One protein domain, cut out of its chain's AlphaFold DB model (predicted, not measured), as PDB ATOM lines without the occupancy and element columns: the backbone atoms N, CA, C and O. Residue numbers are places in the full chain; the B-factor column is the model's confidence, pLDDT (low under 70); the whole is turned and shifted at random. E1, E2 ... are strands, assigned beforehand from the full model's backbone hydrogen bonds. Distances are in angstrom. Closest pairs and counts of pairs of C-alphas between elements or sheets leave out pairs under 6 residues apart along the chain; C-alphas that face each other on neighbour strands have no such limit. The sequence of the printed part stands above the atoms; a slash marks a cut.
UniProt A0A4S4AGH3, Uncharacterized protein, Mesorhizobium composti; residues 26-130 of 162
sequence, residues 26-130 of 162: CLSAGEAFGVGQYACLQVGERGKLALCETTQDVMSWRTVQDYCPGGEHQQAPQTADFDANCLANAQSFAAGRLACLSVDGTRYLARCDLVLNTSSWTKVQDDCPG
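What this domain is: This is residues 26 to 130 of the 162 residues of an uncharacterized protein of Mesorhizobium composti (UniProt A0A4S4AGH3). Two small all-strand lobes of like build stand side by side; in each, a short two-strand hairpin packs on a strongly twisted sheet of three strands, E1 and E2 with E3, E4 and E5 in the first lobe, E6 and E7 with E8, E9 and E10 in the second. The lobes meet narrowly, where E3 and E8 begin, and a long loop, residues 66 to 85, bridges from the first to the second. The printed part has 105 residues with ten named strands, E1 to E10 in order along the chain, and no named helix; the class is all strand, and each sheet is antiparallel, the larger ones in the order E3, E4, E5 and E8, E9, E10. The whole is compact, with a radius of gyration of the C-alphas of 13.3 A and spans of 39 by 33 by 24 A.

Where its parts are: Find C-alpha 26 at (-26.359, -41.493, -13.816); there E1 begins, residues 26 to 28, 6.9 A from first to last C-alpha. E2 follows as residues 31 to 34, 10.3 A long. Next come E3, residues 38 to 43, 14.8 A, and E4, residues 46 to 55, 24.1 A, which bends by 60 degrees at residue 52. E5 runs over residues 58 to 65, 21.1 A, and ends at C-alpha 65, (-21.062, -49.995, -27.882). Read on past residues 66 to 85 to reach E6, residues 86 to 88, 6.7 A, and E7, residues 91 to 93, 6.6 A. E8 holds residues 98 to 103, 15.5 A. E9, residues 106 to 115, is 23.6 A long and bends by 64 degrees at residue 109. E10, residues 118 to 125, is 21.5 A long and ends at C-alpha 125, (-29.313, -47.349, -35.583).

How they stand to each other: Start with the hairpin E1 and E2, antiparallel at 150 degrees, where N 26 and O 33 are 2.8 A apart. The closest C-alphas of E1 and E5 are those of Cys 26 and Met 59, 5.8 A apart; those of E2 and E4 are Gly 34 and Cys 52, 6.6 A. E3, E4 and E5 form a meander, each strand the antiparallel neighbour of the one before, with E3 and E5 as edge strands. In the hairpin E3 and E4, look for N 41 and O 48 at 2.8 A; in the hairpin E4 and E5, for N 51 and O 62 at 2.8 A. From this sheet go to Tyr 38 of E3 and Leu 98 of E8, whose C-alphas, the closest of the two strands, are 5.4 A apart. E8, E9 and E10 form the second meander, with E8 and E10 as edge strands. Its hairpin E8 and E9 has N 101 and O 108 at 2.9 A, and its hairpin E9 and E10 has N 113 and O 120 at 2.8 A. In the hairpin E6 and E7, antiparallel at 145 degrees, N 86 and O 93 are 2.9 A apart. The closest C-alphas of E6 and E10 are those of Cys 86 and Ser 119, 5.5 A apart; those of E7 and E9 are Phe 93 and Cys 112, 6.7 A. E1, E2, E4 and E5 are each apart from E6, E7, E8, E9 and E10.

The domain as a whole: The two C-alphas farthest apart, those of Gln 56 and Leu 116, are 42.7 A from each other, and the first and last printed C-alphas, Cys 26 and Gly 130, are 16.1 A apart. The printed part has no cut. The link from E5 to E6, 20 residues, is long; the other links between named strands are tight. The mean pLDDT of the printed part is 82.7, and residues 71 to 83, which belong to that long link, are under 70.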
ATOM      1  N   CYS A  26     -27.762 -41.522 -13.426       90.69
ATOM      2  CA  CYS A  26     -26.359 -41.493 -13.816       90.69
ATOM      3  C   CYS A  26     -25.937 -40.056 -14.155       90.69
ATOM      4  O   CYS A  26     -26.752 -39.252 -14.610       90.69
ATOM      5  N   LEU A  27     -24.660 -39.728 -13.946       90.19
ATOM      6  CA  LEU A  27     -24.109 -38.402 -14.232       90.19
ATOM      7  C   LEU A  27     -23.066 -38.481 -15.346       90.19
ATOM      8  O   LEU A  27     -22.225 -39.384 -15.352       90.19
ATOM      9  N   SER A  28     -23.114 -37.529 -16.276       87.06
ATOM     10  CA  SER A  28     -22.106 -37.361 -17.326       87.06
ATOM     11  C   SER A  28     -22.063 -35.910 -17.787       87.06
ATOM     12  O   SER A  28     -23.110 -35.306 -17.981       87.06
ATOM     13  N   ALA A  29     -20.861 -35.345 -17.936       82.62
ATOM     14  CA  ALA A  29     -20.645 -33.973 -18.415       82.62
ATOM     15  C   ALA A  29     -21.478 -32.882 -17.695       82.62
ATOM     16  O   ALA A  29     -21.811 -31.861 -18.284       82.62
ATOM     17  N   GLY A  30     -21.807 -33.083 -16.412       81.31
ATOM     18  CA  GLY A  30     -22.640 -32.155 -15.633       81.31
ATOM     19  C   GLY A  30     -24.153 -32.336 -15.814       81.31
ATOM     20  O   GLY A  30     -24.925 -31.629 -15.172       81.31
ATOM     21  N   GLU A  31     -24.586 -33.301 -16.624       83.19
ATOM     22  CA  GLU A  31     -25.988 -33.642 -16.848       83.19
ATOM     23  C   GLU A  31     -26.401 -34.935 -16.132       83.19
ATOM     24  O   GLU A  31     -25.594 -35.838 -15.889       83.19
ATOM     25  N   ALA A  32     -27.699 -35.029 -15.838       86.56
ATOM     26  CA  ALA A  32     -28.341 -36.211 -15.281       86.56
ATOM     27  C   ALA A  32     -29.001 -37.078 -16.362       86.56
ATOM     28  O   ALA A  32     -29.580 -36.574 -17.330       86.56
ATOM     29  N   PHE A  33     -28.950 -38.391 -16.157       88.31
ATOM     30  CA  PHE A  33     -29.530 -39.404 -17.031       88.31
ATOM     31  C   PHE A  33     -30.336 -40.397 -16.198       88.31
ATOM     32  O   PHE A  33     -29.819 -40.959 -15.234       88.31
ATOM     33  N   GLY A  34     -31.601 -40.598 -16.557       86.94
ATOM     34  CA  GLY A  34     -32.454 -41.604 -15.925       86.94
ATOM     35  C   GLY A  34     -32.086 -43.026 -16.354       86.94
ATOM     36  O   GLY A  34     -31.436 -43.228 -17.383       86.94
ATOM     37  N   VAL A  35     -32.535 -44.023 -15.590       86.81
ATOM     38  CA  VAL A  35     -32.418 -45.439 -15.977       86.81
ATOM     39  C   VAL A  35     -33.046 -45.657 -17.359       86.81
ATOM     40  O   VAL A  35     -34.103 -45.110 -17.667       86.81
ATOM     41  N   GLY A  36     -32.375 -46.432 -18.213       86.19
ATOM     42  CA  GLY A  36     -32.805 -46.674 -19.592       86.19
ATOM     43  C   GLY A  36     -32.353 -45.605 -20.596       86.19
ATOM     44  O   GLY A  36     -32.482 -45.821 -21.802       86.19
ATOM     45  N   GLN A  37     -31.798 -44.475 -20.140       88.25
ATOM     46  CA  GLN A  37     -31.279 -43.431 -21.027       88.25
ATOM     47  C   GLN A  37     -29.843 -43.709 -21.473       88.25
ATOM     48  O   GLN A  37     -29.029 -44.267 -20.732       88.25
ATOM     49  N   TYR A  38     -29.526 -43.264 -22.687       90.38
ATOM     50  CA  TYR A  38     -28.205 -43.416 -23.281       90.38
ATOM     51  C   TYR A  38     -27.386 -42.131 -23.184       90.38
ATOM     52  O   TYR A  38     -27.913 -41.025 -23.318       90.38
ATOM     53  N   ALA A  39     -26.076 -42.294 -23.028       90.31
ATOM     54  CA  ALA A  39     -25.100 -41.216 -23.106       90.31
ATOM     55  C   ALA A  39     -23.863 -41.667 -23.883       90.31
ATOM     56  O   ALA A  39     -23.495 -42.842 -23.876       90.31
ATOM     57  N   CYS A  40     -23.188 -40.715 -24.516       89.88
ATOM     58  CA  CYS A  40     -21.936 -40.957 -25.220       89.88
ATOM     59  C   CYS A  40     -20.737 -40.612 -24.332       89.88
ATOM     60  O   CYS A  40     -20.255 -39.486 -24.283       89.88
ATOM     61  N   LEU A  41     -20.265 -41.564 -23.542       90.44
ATOM     62  CA  LEU A  41     -19.217 -41.287 -22.566       90.44
ATOM     63  C   LEU A  41     -17.857 -41.183 -23.250       90.44
ATOM     64  O   LEU A  41     -17.477 -42.061 -24.023       90.44
ATOM     65  N   GLN A  42     -17.106 -40.137 -22.918       86.69
ATOM     66  CA  GLN A  42     -15.723 -39.997 -23.358       86.69
ATOM     67  C   GLN A  42     -14.819 -40.785 -22.411       86.69
ATOM     68  O   GLN A  42     -14.599 -40.387 -21.267       86.69
ATOM     69  N   VAL A  43     -14.329 -41.933 -22.882       82.75
ATOM     70  CA  VAL A  43     -13.451 -42.828 -22.121       82.75
ATOM     71  C   VAL A  43     -12.141 -42.972 -22.893       82.75
ATOM     72  O   VAL A  43     -12.016 -43.801 -23.795       82.75
ATOM     73  N   GLY A  44     -11.160 -42.137 -22.544       82.75
ATOM     74  CA  GLY A  44      -9.902 -42.009 -23.286       82.75
ATOM     75  C   GLY A  44     -10.080 -41.212 -24.582       82.75
ATOM     76  O   GLY A  44     -10.767 -40.198 -24.597       82.75
ATOM     77  N   GLU A  45      -9.474 -41.689 -25.670       80.56
ATOM     78  CA  GLU A  45      -9.498 -41.049 -27.000       80.56
ATOM     79  C   GLU A  45     -10.804 -41.303 -27.782       80.56
ATOM     80  O   GLU A  45     -10.992 -40.782 -28.878       80.56
ATOM     81  N   ARG A  46     -11.702 -42.157 -27.268       80.50
ATOM     82  CA  ARG A  46     -12.915 -42.584 -27.978       80.50
ATOM     83  C   ARG A  46     -14.175 -42.377 -27.149       80.50
ATOM     84  O   ARG A  46     -14.212 -42.685 -25.957       80.50
ATOM     85  N   GLY A  47     -15.232 -41.962 -27.841       86.94
ATOM     86  CA  GLY A  47     -16.590 -41.962 -27.311       86.94
ATOM     87  C   GLY A  47     -17.191 -43.359 -27.360       86.94
ATOM     88  O   GLY A  47     -17.102 -44.035 -28.387       86.94
ATOM     89  N   LYS A  48     -17.800 -43.791 -26.259       91.12
ATOM     90  CA  LYS A  48     -18.492 -45.076 -26.124       91.12
ATOM     91  C   LYS A  48     -19.953 -44.834 -25.782       91.12
ATOM     92  O   LYS A  48     -20.258 -44.037 -24.893       91.12
ATOM     93  N   LEU A  49     -20.860 -45.543 -26.446       92.06
ATOM     94  CA  LEU A  49     -22.266 -45.512 -26.069       92.06
ATOM     95  C   LEU A  49     -22.446 -46.287 -24.765       92.06
ATOM     96  O   LEU A  49     -22.143 -47.483 -24.696       92.06
ATOM     97  N   ALA A  50     -22.975 -45.615 -23.753       92.94
ATOM     98  CA  ALA A  50     -23.315 -46.209 -22.475       92.94
ATOM     99  C   ALA A  50     -24.808 -46.078 -22.189       92.94
ATOM    100  O   ALA A  50     -25.449 -45.093 -22.557       92.94
ATOM    101  N   LEU A  51     -25.340 -47.086 -21.511       92.31
ATOM    102  CA  LEU A  51     -26.690 -47.127 -20.987       92.31
ATOM    103  C   LEU A  51     -26.645 -46.882 -19.478       92.31
ATOM    104  O   LEU A  51     -25.852 -47.517 -18.775       92.31
ATOM    105  N   CYS A  52     -27.492 -45.978 -18.991       91.50
ATOM    106  CA  CYS A  52     -27.693 -45.797 -17.560       91.50
ATOM    107  C   CYS A  52     -28.567 -46.929 -17.021       91.50
ATOM    108  O   CYS A  52     -29.710 -47.111 -17.452       91.50
ATOM    109  N   GLU A  53     -28.037 -47.689 -16.072       89.62
ATOM    110  CA  GLU A  53     -28.746 -48.784 -15.421       89.62
ATOM    111  C   GLU A  53     -28.476 -48.815 -13.917       89.62
ATOM    112  O   GLU A  53     -27.676 -48.050 -13.378       89.62
ATOM    113  N   THR A  54     -29.194 -49.693 -13.224       88.62
ATOM    114  CA  THR A  54     -28.990 -49.947 -11.798       88.62
ATOM    115  C   THR A  54     -28.362 -51.323 -11.635       88.62
ATOM    116  O   THR A  54     -28.965 -52.327 -12.011       88.62
ATOM    117  N   THR A  55     -27.158 -51.386 -11.073       85.12
ATOM    118  CA  THR A  55     -26.480 -52.640 -10.732       85.12
ATOM    119  C   THR A  55     -26.433 -52.757  -9.213       85.12
ATOM    120  O   THR A  55     -25.738 -51.981  -8.567       85.12
ATOM    121  N   GLN A  56     -27.174 -53.714  -8.640       82.44
ATOM    122  CA  GLN A  56     -27.252 -53.921  -7.181       82.44
ATOM    123  C   GLN A  56     -27.633 -52.639  -6.412       82.44
ATOM    124  O   GLN A  56     -26.942 -52.245  -5.478       82.44
ATOM    125  N   ASP A  57     -28.695 -51.958  -6.853       81.38
ATOM    126  CA  ASP A  57     -29.182 -50.683  -6.289       81.38
ATOM    127  C   ASP A  57     -28.203 -49.496  -6.398       81.38
ATOM    128  O   ASP A  57     -28.451 -48.419  -5.854       81.38
ATOM    129  N   VAL A  58     -27.115 -49.650  -7.160       85.44
ATOM    130  CA  VAL A  58     -26.147 -48.586  -7.452       85.44
ATOM    131  C   VAL A  58     -26.280 -48.140  -8.906       85.44
ATOM    132  O   VAL A  58     -26.378 -48.959  -9.820       85.44
ATOM    133  N   MET A  59     -26.267 -46.824  -9.133       88.75
ATOM    134  CA  MET A  59     -26.239 -46.252 -10.482       88.75
ATOM    135  C   MET A  59     -24.951 -46.641 -11.197       88.75
ATOM    136  O   MET A  59     -23.854 -46.408 -10.687       88.75
ATOM    137  N   SER A  60     -25.091 -47.217 -12.386       91.12
ATOM    138  CA  SER A  60     -23.979 -47.755 -13.154       91.12
ATOM    139  C   SER A  60     -24.125 -47.421 -14.633       91.12
ATOM    140  O   SER A  60     -25.206 -47.507 -15.218       91.12
ATOM    141  N   TRP A  61     -23.007 -47.046 -15.249       92.56
ATOM    142  CA  TRP A  61     -22.903 -46.899 -16.693       92.56
ATOM    143  C   TRP A  61     -22.462 -48.226 -17.303       92.56
ATOM    144  O   TRP A  61     -21.308 -48.629 -17.141       92.56
ATOM    145  N   ARG A  62     -23.335 -48.875 -18.077       92.56
ATOM    146  CA  ARG A  62     -22.930 -50.025 -18.889       92.56
ATOM    147  C   ARG A  62     -22.567 -49.582 -20.288       92.56
ATOM    148  O   ARG A  62     -23.402 -49.059 -21.017       92.56
ATOM    149  N   THR A  63     -21.330 -49.845 -20.695       92.69
ATOM    150  CA  THR A  63     -20.930 -49.672 -22.095       92.69
ATOM    151  C   THR A  63     -21.675 -50.688 -22.955       92.69
ATOM    152  O   THR A  63     -21.562 -51.892 -22.731       92.69
ATOM    153  N   VAL A  64     -22.442 -50.202 -23.929       92.94
ATOM    154  CA  VAL A  64     -23.216 -51.034 -24.859       92.94
ATOM    155  C   VAL A  64     -22.615 -51.048 -26.263       92.94
ATOM    156  O   VAL A  64     -22.841 -52.006 -26.993       92.94
ATOM    157  N   GLN A  65     -21.842 -50.021 -26.639       91.62
ATOM    158  CA  GLN A  65     -21.062 -49.995 -27.882       91.62
ATOM    159  C   GLN A  65     -19.741 -49.244 -27.684       91.62
ATOM    160  O   GLN A  65     -19.664 -48.269 -26.938       91.62
ATOM    161  N   ASP A  66     -18.702 -49.659 -28.411       90.31
ATOM    162  CA  ASP A  66     -17.377 -49.024 -28.376       90.31
ATOM    163  C   ASP A  66     -17.283 -47.708 -29.158       90.31
ATOM    164  O   ASP A  66     -16.214 -47.096 -29.215       90.31
ATOM    165  N   TYR A  67     -18.371 -47.293 -29.800       88.12
ATOM    166  CA  TYR A  67     -18.471 -46.066 -30.579       88.12
ATOM    167  C   TYR A  67     -19.801 -45.363 -30.293       88.12
ATOM    168  O   TYR A  67     -20.722 -45.952 -29.722       88.12
ATOM    169  N   CYS A  68     -19.894 -44.107 -30.720       88.44
ATOM    170  CA  CYS A  68     -21.100 -43.297 -30.643       88.44
ATOM    171  C   CYS A  68     -21.821 -43.261 -31.997       88.44
ATOM    172  O   CYS A  68     -21.259 -42.738 -32.962       88.44
ATOM    173  N   PRO A  69     -23.035 -43.827 -32.109       84.12
ATOM    174  CA  PRO A  69     -23.810 -43.773 -33.345       84.12
ATOM    175  C   PRO A  69     -24.381 -42.365 -33.582       84.12
ATOM    176  O   PRO A  69     -24.746 -41.664 -32.639       84.12
ATOM    177  N   GLY A  70     -24.487 -41.960 -34.852       71.06
ATOM    178  CA  GLY A  70     -25.055 -40.663 -35.251       71.06
ATOM    179  C   GLY A  70     -24.042 -39.557 -35.573       71.06
ATOM    180  O   GLY A  70     -24.458 -38.446 -35.897       71.06
ATOM    181  N   GLY A  71     -22.737 -39.834 -35.525       66.88
ATOM    182  CA  GLY A  71     -21.687 -38.908 -35.964       66.88
ATOM    183  C   GLY A  71     -20.702 -38.505 -34.868       66.88
ATOM    184  O   GLY A  71     -20.846 -38.854 -33.698       66.88
ATOM    185  N   GLU A  72     -19.660 -37.801 -35.293       51.88
ATOM    186  CA  GLU A  72     -18.493 -37.436 -34.496       51.88
ATOM    187  C   GLU A  72     -18.818 -36.358 -33.445       51.88
ATOM    188  O   GLU A  72     -19.140 -35.234 -33.781       51.88
ATOM    189  N   HIS A  73     -18.728 -36.728 -32.163       51.47
ATOM    190  CA  HIS A  73     -18.259 -35.878 -31.055       51.47
ATOM    191  C   HIS A  73     -19.022 -34.629 -30.595       51.47
ATOM    192  O   HIS A  73     -18.405 -33.735 -30.015       51.47
ATOM    193  N   GLN A  74     -20.350 -34.585 -30.667       51.69
ATOM    194  CA  GLN A  74     -21.077 -33.538 -29.948       51.69
ATOM    195  C   GLN A  74     -22.143 -34.106 -29.006       51.69
ATOM    196  O   GLN A  74     -23.336 -34.027 -29.270       51.69
ATOM    197  N   GLN A  75     -21.715 -34.483 -27.794       51.78
ATOM    198  CA  GLN A  75     -22.289 -33.777 -26.644       51.78
ATOM    199  C   GLN A  75     -21.759 -32.350 -26.678       51.78
ATOM    200  O   GLN A  75     -20.849 -31.973 -25.942       51.78
ATOM    201  N   ALA A  76     -22.285 -31.559 -27.608       47.22
ATOM    202  CA  ALA A  76     -22.223 -30.134 -27.414       47.22
ATOM    203  C   ALA A  76     -23.090 -29.865 -26.179       47.22
ATOM    204  O   ALA A  76     -24.198 -30.404 -26.104       47.22
ATOM    205  N   PRO A  77     -22.639 -29.027 -25.236       46.59
ATOM    206  CA  PRO A  77     -23.574 -28.290 -24.415       46.59
ATOM    207  C   PRO A  77     -24.377 -27.470 -25.417       46.59
ATOM    208  O   PRO A  77     -23.930 -26.423 -25.888       46.59
ATOM    209  N   GLN A  78     -25.505 -28.008 -25.867       49.69
ATOM    210  CA  GLN A  78     -26.400 -27.245 -26.697       49.69
ATOM    211  C   GLN A  78     -27.032 -26.266 -25.724       49.69
ATOM    212  O   GLN A  78     -28.030 -26.557 -25.075       49.69
ATOM    213  N   THR A  79     -26.440 -25.077 -25.639       47.50
ATOM    214  CA  THR A  79     -27.182 -23.838 -25.413       47.50
ATOM    215  C   THR A  79     -28.158 -23.659 -26.581       47.50
ATOM    216  O   THR A  79     -28.065 -22.708 -27.350       47.50
ATOM    217  N   ALA A  80     -29.012 -24.653 -26.808       46.62
ATOM    218  CA  ALA A  80     -30.184 -24.531 -27.627       46.62
ATOM    219  C   ALA A  80     -31.240 -23.944 -26.710       46.62
ATOM    220  O   ALA A  80     -31.401 -24.388 -25.573       46.62
ATOM    221  N   ASP A  81     -31.896 -22.910 -27.211       49.22
ATOM    222  CA  ASP A  81     -33.082 -22.336 -26.605       49.22
ATOM    223  C   ASP A  81     -33.985 -23.446 -26.037       49.22
ATOM    224  O   ASP A  81     -34.294 -24.435 -26.709       49.22
ATOM    225  N   PHE A  82     -34.308 -23.307 -24.754       50.72
ATOM    226  CA  PHE A  82     -34.580 -24.390 -23.804       50.72
ATOM    227  C   PHE A  82     -35.936 -25.105 -23.967       50.72
ATOM    228  O   PHE A  82     -36.286 -25.936 -23.129       50.72
ATOM    229  N   ASP A  83     -36.701 -24.823 -25.023       60.69
ATOM    230  CA  ASP A  83     -38.092 -25.289 -25.138       60.69
ATOM    231  C   ASP A  83     -38.322 -26.414 -26.160       60.69
ATOM    232  O   ASP A  83     -39.371 -27.059 -26.144       60.69
ATOM    233  N   ALA A  84     -37.355 -26.716 -27.030       73.06
ATOM    234  CA  ALA A  84     -37.508 -27.772 -28.033       73.06
ATOM    235  C   ALA A  84     -36.932 -29.111 -27.534       73.06
ATOM    236  O   ALA A  84     -35.817 -29.497 -27.884       73.06
ATOM    237  N   ASN A  85     -37.710 -29.831 -26.722       87.25
ATOM    238  CA  ASN A  85     -37.380 -31.184 -26.264       87.25
ATOM    239  C   ASN A  85     -38.117 -32.242 -27.086       87.25
ATOM    240  O   ASN A  85     -39.318 -32.129 -27.333       87.25
ATOM    241  N   CYS A  86     -37.429 -33.328 -27.431       89.62
ATOM    242  CA  CYS A  86     -38.102 -34.493 -27.984       89.62
ATOM    243  C   CYS A  86     -38.817 -35.273 -26.874       89.62
ATOM    244  O   CYS A  86     -38.316 -35.393 -25.755       89.62
ATOM    245  N   LEU A  87     -39.980 -35.843 -27.190       88.88
ATOM    246  CA  LEU A  87     -40.742 -36.689 -26.272       88.88
ATOM    247  C   LEU A  87     -40.640 -38.152 -26.703       88.88
ATOM    248  O   LEU A  87     -40.821 -38.472 -27.880       88.88
ATOM    249  N   ALA A  88     -40.354 -39.036 -25.750       87.12
ATOM    250  CA  ALA A  88     -40.384 -40.485 -25.939       87.12
ATOM    251  C   ALA A  88     -40.553 -41.188 -24.592       87.12
ATOM    252  O   ALA A  88     -40.055 -40.699 -23.587       87.12
ATOM    253  N   ASN A  89     -41.221 -42.343 -24.553       81.56
ATOM    254  CA  ASN A  89     -41.305 -43.181 -23.346       81.56
ATOM    255  C   ASN A  89     -41.735 -42.404 -22.078       81.56
ATOM    256  O   ASN A  89     -41.160 -42.599 -21.013       81.56
ATOM    257  N   ALA A  90     -42.690 -41.473 -22.211       83.00
ATOM    258  CA  ALA A  90     -43.138 -40.563 -21.144       83.00
ATOM    259  C   ALA A  90     -42.047 -39.642 -20.542       83.00
ATOM    260  O   ALA A  90     -42.230 -39.081 -19.464       83.00
ATOM    261  N   GLN A  91     -40.930 -39.443 -21.244       81.00
ATOM    262  CA  GLN A  91     -39.797 -38.611 -20.836       81.00
ATOM    263  C   GLN A  91     -39.500 -37.524 -21.879       81.00
ATOM    264  O   GLN A  91     -39.821 -37.662 -23.064       81.00
ATOM    265  N   SER A  92     -38.865 -36.441 -21.424       84.38
ATOM    266  CA  SER A  92     -38.332 -35.381 -22.282       84.38
ATOM    267  C   SER A  92     -36.830 -35.565 -22.496       84.38
ATOM    268  O   SER A  92     -36.090 -35.953 -21.590       84.38
ATOM    269  N   PHE A  93     -36.389 -35.304 -23.721       86.31
ATOM    270  CA  PHE A  93     -35.015 -35.470 -24.168       86.31
ATOM    271  C   PHE A  93     -34.546 -34.165 -24.795       86.31
ATOM    272  O   PHE A  93     -35.099 -33.723 -25.802       86.31
ATOM    273  N   ALA A  94     -33.515 -33.567 -24.201       86.31
ATOM    274  CA  ALA A  94     -32.832 -32.423 -24.783       86.31
ATOM    275  C   ALA A  94     -32.182 -32.789 -26.127       86.31
ATOM    276  O   ALA A  94     -31.933 -33.961 -26.429       86.31
ATOM    277  N   ALA A  95     -31.872 -31.772 -26.923       85.38
ATOM    278  CA  ALA A  95     -31.125 -31.954 -28.156       85.38
ATOM    279  C   ALA A  95     -29.768 -32.650 -27.891       85.38
ATOM    280  O   ALA A  95     -29.140 -32.469 -26.847       85.38
ATOM    281  N   GLY A  96     -29.363 -33.535 -28.801       84.38
ATOM    282  CA  GLY A  96     -28.209 -34.424 -28.668       84.38
ATOM    283  C   GLY A  96     -28.468 -35.705 -27.862       84.38
ATOM    284  O   GLY A  96     -27.674 -36.645 -27.948       84.38
ATOM    285  N   ARG A  97     -29.572 -35.803 -27.105       87.94
ATOM    286  CA  ARG A  97     -29.874 -36.989 -26.287       87.94
ATOM    287  C   ARG A  97     -30.328 -38.163 -27.149       87.94
ATOM    288  O   ARG A  97     -31.017 -37.996 -28.154       87.94
ATOM    289  N   LEU A  98     -29.959 -39.366 -26.721       89.75
ATOM    290  CA  LEU A  98     -30.292 -40.619 -27.391       89.75
ATOM    291  C   LEU A  98     -31.397 -41.355 -26.628       89.75
ATOM    292  O   LEU A  98     -31.347 -41.473 -25.400       89.75
ATOM    293  N   ALA A  99     -32.364 -41.890 -27.364       90.25
ATOM    294  CA  ALA A  99     -33.452 -42.693 -26.826       90.25
ATOM    295  C   ALA A  99     -33.729 -43.898 -27.724       90.25
ATOM    296  O   ALA A  99     -33.597 -43.839 -28.947       90.25
ATOM    297  N   CYS A 100     -34.151 -44.994 -27.101       91.06
ATOM    298  CA  CYS A 100     -34.754 -46.094 -27.833       91.06
ATOM    299  C   CYS A 100     -36.226 -45.762 -28.086       91.06
ATOM    300  O   CYS A 100     -36.991 -45.600 -27.132       91.06
ATOM    301  N   LEU A 101     -36.615 -45.661 -29.354       90.19
ATOM    302  CA  LEU A 101     -37.995 -45.418 -29.760       90.19
ATOM    303  C   LEU A 101     -38.663 -46.730 -30.147       90.19
ATOM    304  O   LEU A 101     -38.001 -47.632 -30.653       90.19
ATOM    305  N   SER A 102     -39.973 -46.817 -29.921       87.19
ATOM    306  CA  SER A 102     -40.820 -47.909 -30.398       87.19
ATOM    307  C   SER A 102     -41.885 -47.324 -31.319       87.19
ATOM    308  O   SER A 102     -42.714 -46.533 -30.871       87.19
ATOM    309  N   VAL A 103     -41.836 -47.675 -32.603       84.44
ATOM    310  CA  VAL A 103     -42.796 -47.237 -33.627       84.44
ATOM    311  C   VAL A 103     -43.265 -48.481 -34.370       84.44
ATOM    312  O   VAL A 103     -42.441 -49.254 -34.856       84.44
ATOM    313  N   ASP A 104     -44.578 -48.709 -34.408       84.25
ATOM    314  CA  ASP A 104     -45.203 -49.853 -35.089       84.25
ATOM    315  C   ASP A 104     -44.592 -51.221 -34.720       84.25
ATOM    316  O   ASP A 104     -44.360 -52.085 -35.564       84.25
ATOM    317  N   GLY A 105     -44.271 -51.414 -33.436       81.75
ATOM    318  CA  GLY A 105     -43.669 -52.652 -32.924       81.75
ATOM    319  C   GLY A 105     -42.185 -52.834 -33.263       81.75
ATOM    320  O   GLY A 105     -41.570 -53.791 -32.795       81.75
ATOM    321  N   THR A 106     -41.587 -51.909 -34.017       83.44
ATOM    322  CA  THR A 106     -40.150 -51.883 -34.303       83.44
ATOM    323  C   THR A 106     -39.448 -50.927 -33.350       83.44
ATOM    324  O   THR A 106     -39.896 -49.798 -33.135       83.44
ATOM    325  N   ARG A 107     -38.320 -51.365 -32.787       88.81
ATOM    326  CA  ARG A 107     -37.513 -50.555 -31.875       88.81
ATOM    327  C   ARG A 107     -36.210 -50.133 -32.522       88.81
ATOM    328  O   ARG A 107     -35.477 -50.996 -32.974       88.81
ATOM    329  N   TYR A 108     -35.899 -48.843 -32.485       91.12
ATOM    330  CA  TYR A 108     -34.667 -48.303 -33.057       91.12
ATOM    331  C   TYR A 108     -34.070 -47.206 -32.175       91.12
ATOM    332  O   TYR A 108     -34.781 -46.508 -31.444       91.12
ATOM    333  N   LEU A 109     -32.748 -47.045 -32.234       92.00
ATOM    334  CA  LEU A 109     -32.062 -45.969 -31.526       92.00
ATOM    335  C   LEU A 109     -32.182 -44.674 -32.334       92.00
ATOM    336  O   LEU A 109     -31.863 -44.639 -33.528       92.00
ATOM    337  N   ALA A 110     -32.604 -43.600 -31.674       92.75
ATOM    338  CA  ALA A 110     -32.725 -42.280 -32.274       92.75
ATOM    339  C   ALA A 110     -32.058 -41.208 -31.412       92.75
ATOM    340  O   ALA A 110     -32.005 -41.321 -30.186       92.75
ATOM    341  N   ARG A 111     -31.577 -40.152 -32.066       91.75
ATOM    342  CA  ARG A 111     -31.072 -38.935 -31.434       91.75
ATOM    343  C   ARG A 111     -32.101 -37.823 -31.566       91.75
ATOM    344  O   ARG A 111     -32.708 -37.672 -32.624       91.75
ATOM    345  N   CYS A 112     -32.295 -37.066 -30.495       90.25
ATOM    346  CA  CYS A 112     -33.059 -35.833 -30.545       90.25
ATOM    347  C   CYS A 112     -32.198 -34.763 -31.215       90.25
ATOM    348  O   CYS A 112     -31.172 -34.374 -30.669       90.25
ATOM    349  N   ASP A 113     -32.593 -34.307 -32.395       87.31
ATOM    350  CA  ASP A 113     -31.923 -33.241 -33.134       87.31
ATOM    351  C   ASP A 113     -32.841 -32.017 -33.239       87.31
ATOM    352  O   ASP A 113     -34.061 -32.109 -33.093       87.31
ATOM    353  N   LEU A 114     -32.251 -30.858 -33.528       84.88
ATOM    354  CA  LEU A 114     -32.992 -29.644 -33.856       84.88
ATOM    355  C   LEU A 114     -32.912 -29.406 -35.360       84.88
ATOM    356  O   LEU A 114     -31.861 -29.051 -35.890       84.88
ATOM    357  N   VAL A 115     -34.036 -29.583 -36.050       82.75
ATOM    358  CA  VAL A 115     -34.172 -29.289 -37.479       82.75
ATOM    359  C   VAL A 115     -34.990 -28.012 -37.602       82.75
ATOM    360  O   VAL A 115     -36.151 -27.977 -37.207       82.75
ATOM    361  N   LEU A 116     -34.373 -26.939 -38.114       82.25
ATOM    362  CA  LEU A 116     -35.001 -25.611 -38.214       82.25
ATOM    363  C   LEU A 116     -35.586 -25.123 -36.870       82.25
ATOM    364  O   LEU A 116     -36.721 -24.658 -36.811       82.25
ATOM    365  N   ASN A 117     -34.820 -25.256 -35.781       77.56
ATOM    366  CA  ASN A 117     -35.227 -24.912 -34.406       77.56
ATOM    367  C   ASN A 117     -36.433 -25.704 -33.863       77.56
ATOM    368  O   ASN A 117     -37.006 -25.326 -32.846       77.56
ATOM    369  N   THR A 118     -36.811 -26.806 -34.513       80.12
ATOM    370  CA  THR A 118     -37.853 -27.723 -34.037       80.12
ATOM    371  C   THR A 118     -37.224 -29.056 -33.647       80.12
ATOM    372  O   THR A 118     -36.397 -29.595 -34.386       80.12
ATOM    373  N   SER A 119     -37.614 -29.599 -32.494       88.06
ATOM    374  CA  SER A 119     -37.168 -30.916 -32.034       88.06
ATOM    375  C   SER A 119     -37.680 -32.020 -32.956       88.06
ATOM    376  O   SER A 119     -38.883 -32.114 -33.206       88.06
ATOM    377  N   SER A 120     -36.778 -32.875 -33.426       90.25
ATOM    378  CA  SER A 120     -37.087 -34.014 -34.288       90.25
ATOM    379  C   SER A 120     -36.235 -35.219 -33.912       90.25
ATOM    380  O   SER A 120     -35.068 -35.090 -33.548       90.25
ATOM    381  N   TRP A 121     -36.807 -36.413 -34.043       91.94
ATOM    382  CA  TRP A 121     -36.073 -37.659 -33.867       91.94
ATOM    383  C   TRP A 121     -35.356 -38.057 -35.157       91.94
ATOM    384  O   TRP A 121     -35.992 -38.255 -36.192       91.94
ATOM    385  N   THR A 122     -34.045 -38.252 -35.074       91.06
ATOM    386  CA  THR A 122     -33.224 -38.806 -36.155       91.06
ATOM    387  C   THR A 122     -32.844 -40.235 -35.803       91.06
ATOM    388  O   THR A 122     -32.174 -40.474 -34.800       91.06
ATOM    389  N   LYS A 123     -33.247 -41.210 -36.621       91.69
ATOM    390  CA  LYS A 123     -32.818 -42.605 -36.456       91.69
ATOM    391  C   LYS A 123     -31.303 -42.715 -36.673       91.69
ATOM    392  O   LYS A 123     -30.802 -42.270 -37.701       91.69
ATOM    393  N   VAL A 124     -30.591 -43.324 -35.724       91.56
ATOM    394  CA  VAL A 124     -29.124 -43.502 -35.775       91.56
ATOM    395  C   VAL A 124     -28.688 -44.966 -35.846       91.56
ATOM    396  O   VAL A 124     -27.556 -45.238 -36.236       91.56
ATOM    397  N   GLN A 125     -29.560 -45.908 -35.478       90.44
ATOM    398  CA  GLN A 125     -29.313 -47.349 -35.583       90.44
ATOM    399  C   GLN A 125     -30.644 -48.100 -35.696       90.44
ATOM    400  O   GLN A 125     -31.649 -47.635 -35.163       90.44
ATOM    401  N   ASP A 126     -30.657 -49.238 -36.394       88.38
ATOM    402  CA  ASP A 126     -31.863 -50.051 -36.608       88.38
ATOM    403  C   ASP A 126     -32.409 -50.712 -35.344       88.38
ATOM    404  O   ASP A 126     -33.620 -50.851 -35.235       88.38
ATOM    405  N   ASP A 127     -31.540 -51.015 -34.379       87.88
ATOM    406  CA  ASP A 127     -31.874 -51.692 -33.128       87.88
ATOM    407  C   ASP A 127     -31.507 -50.848 -31.901       87.88
ATOM    408  O   ASP A 127     -30.733 -49.889 -31.979       87.88
ATOM    409  N   CYS A 128     -32.041 -51.231 -30.737       88.94
ATOM    410  CA  CYS A 128     -31.680 -50.628 -29.456       88.94
ATOM    411  C   CYS A 128     -30.605 -51.456 -28.733       88.94
ATOM    412  O   CYS A 128     -30.909 -52.515 -28.173       88.94
ATOM    413  N   PRO A 129     -29.352 -50.979 -28.687       84.62
ATOM    414  CA  PRO A 129     -28.243 -51.723 -28.116       84.62
ATOM    415  C   PRO A 129     -28.395 -51.852 -26.600       84.62
ATOM    416  O   PRO A 129     -28.764 -50.905 -25.903       84.62
ATOM    417  N   GLY A 130     -28.069 -53.029 -26.073       76.38
ATOM    418  CA  GLY A 130     -28.037 -53.273 -24.636       76.38
ATOM    419  C   GLY A 130     -29.384 -53.562 -23.984       76.38
ATOM    420  O   GLY A 130     -29.401 -53.599 -22.759       76.38
TER     421      GLY A 130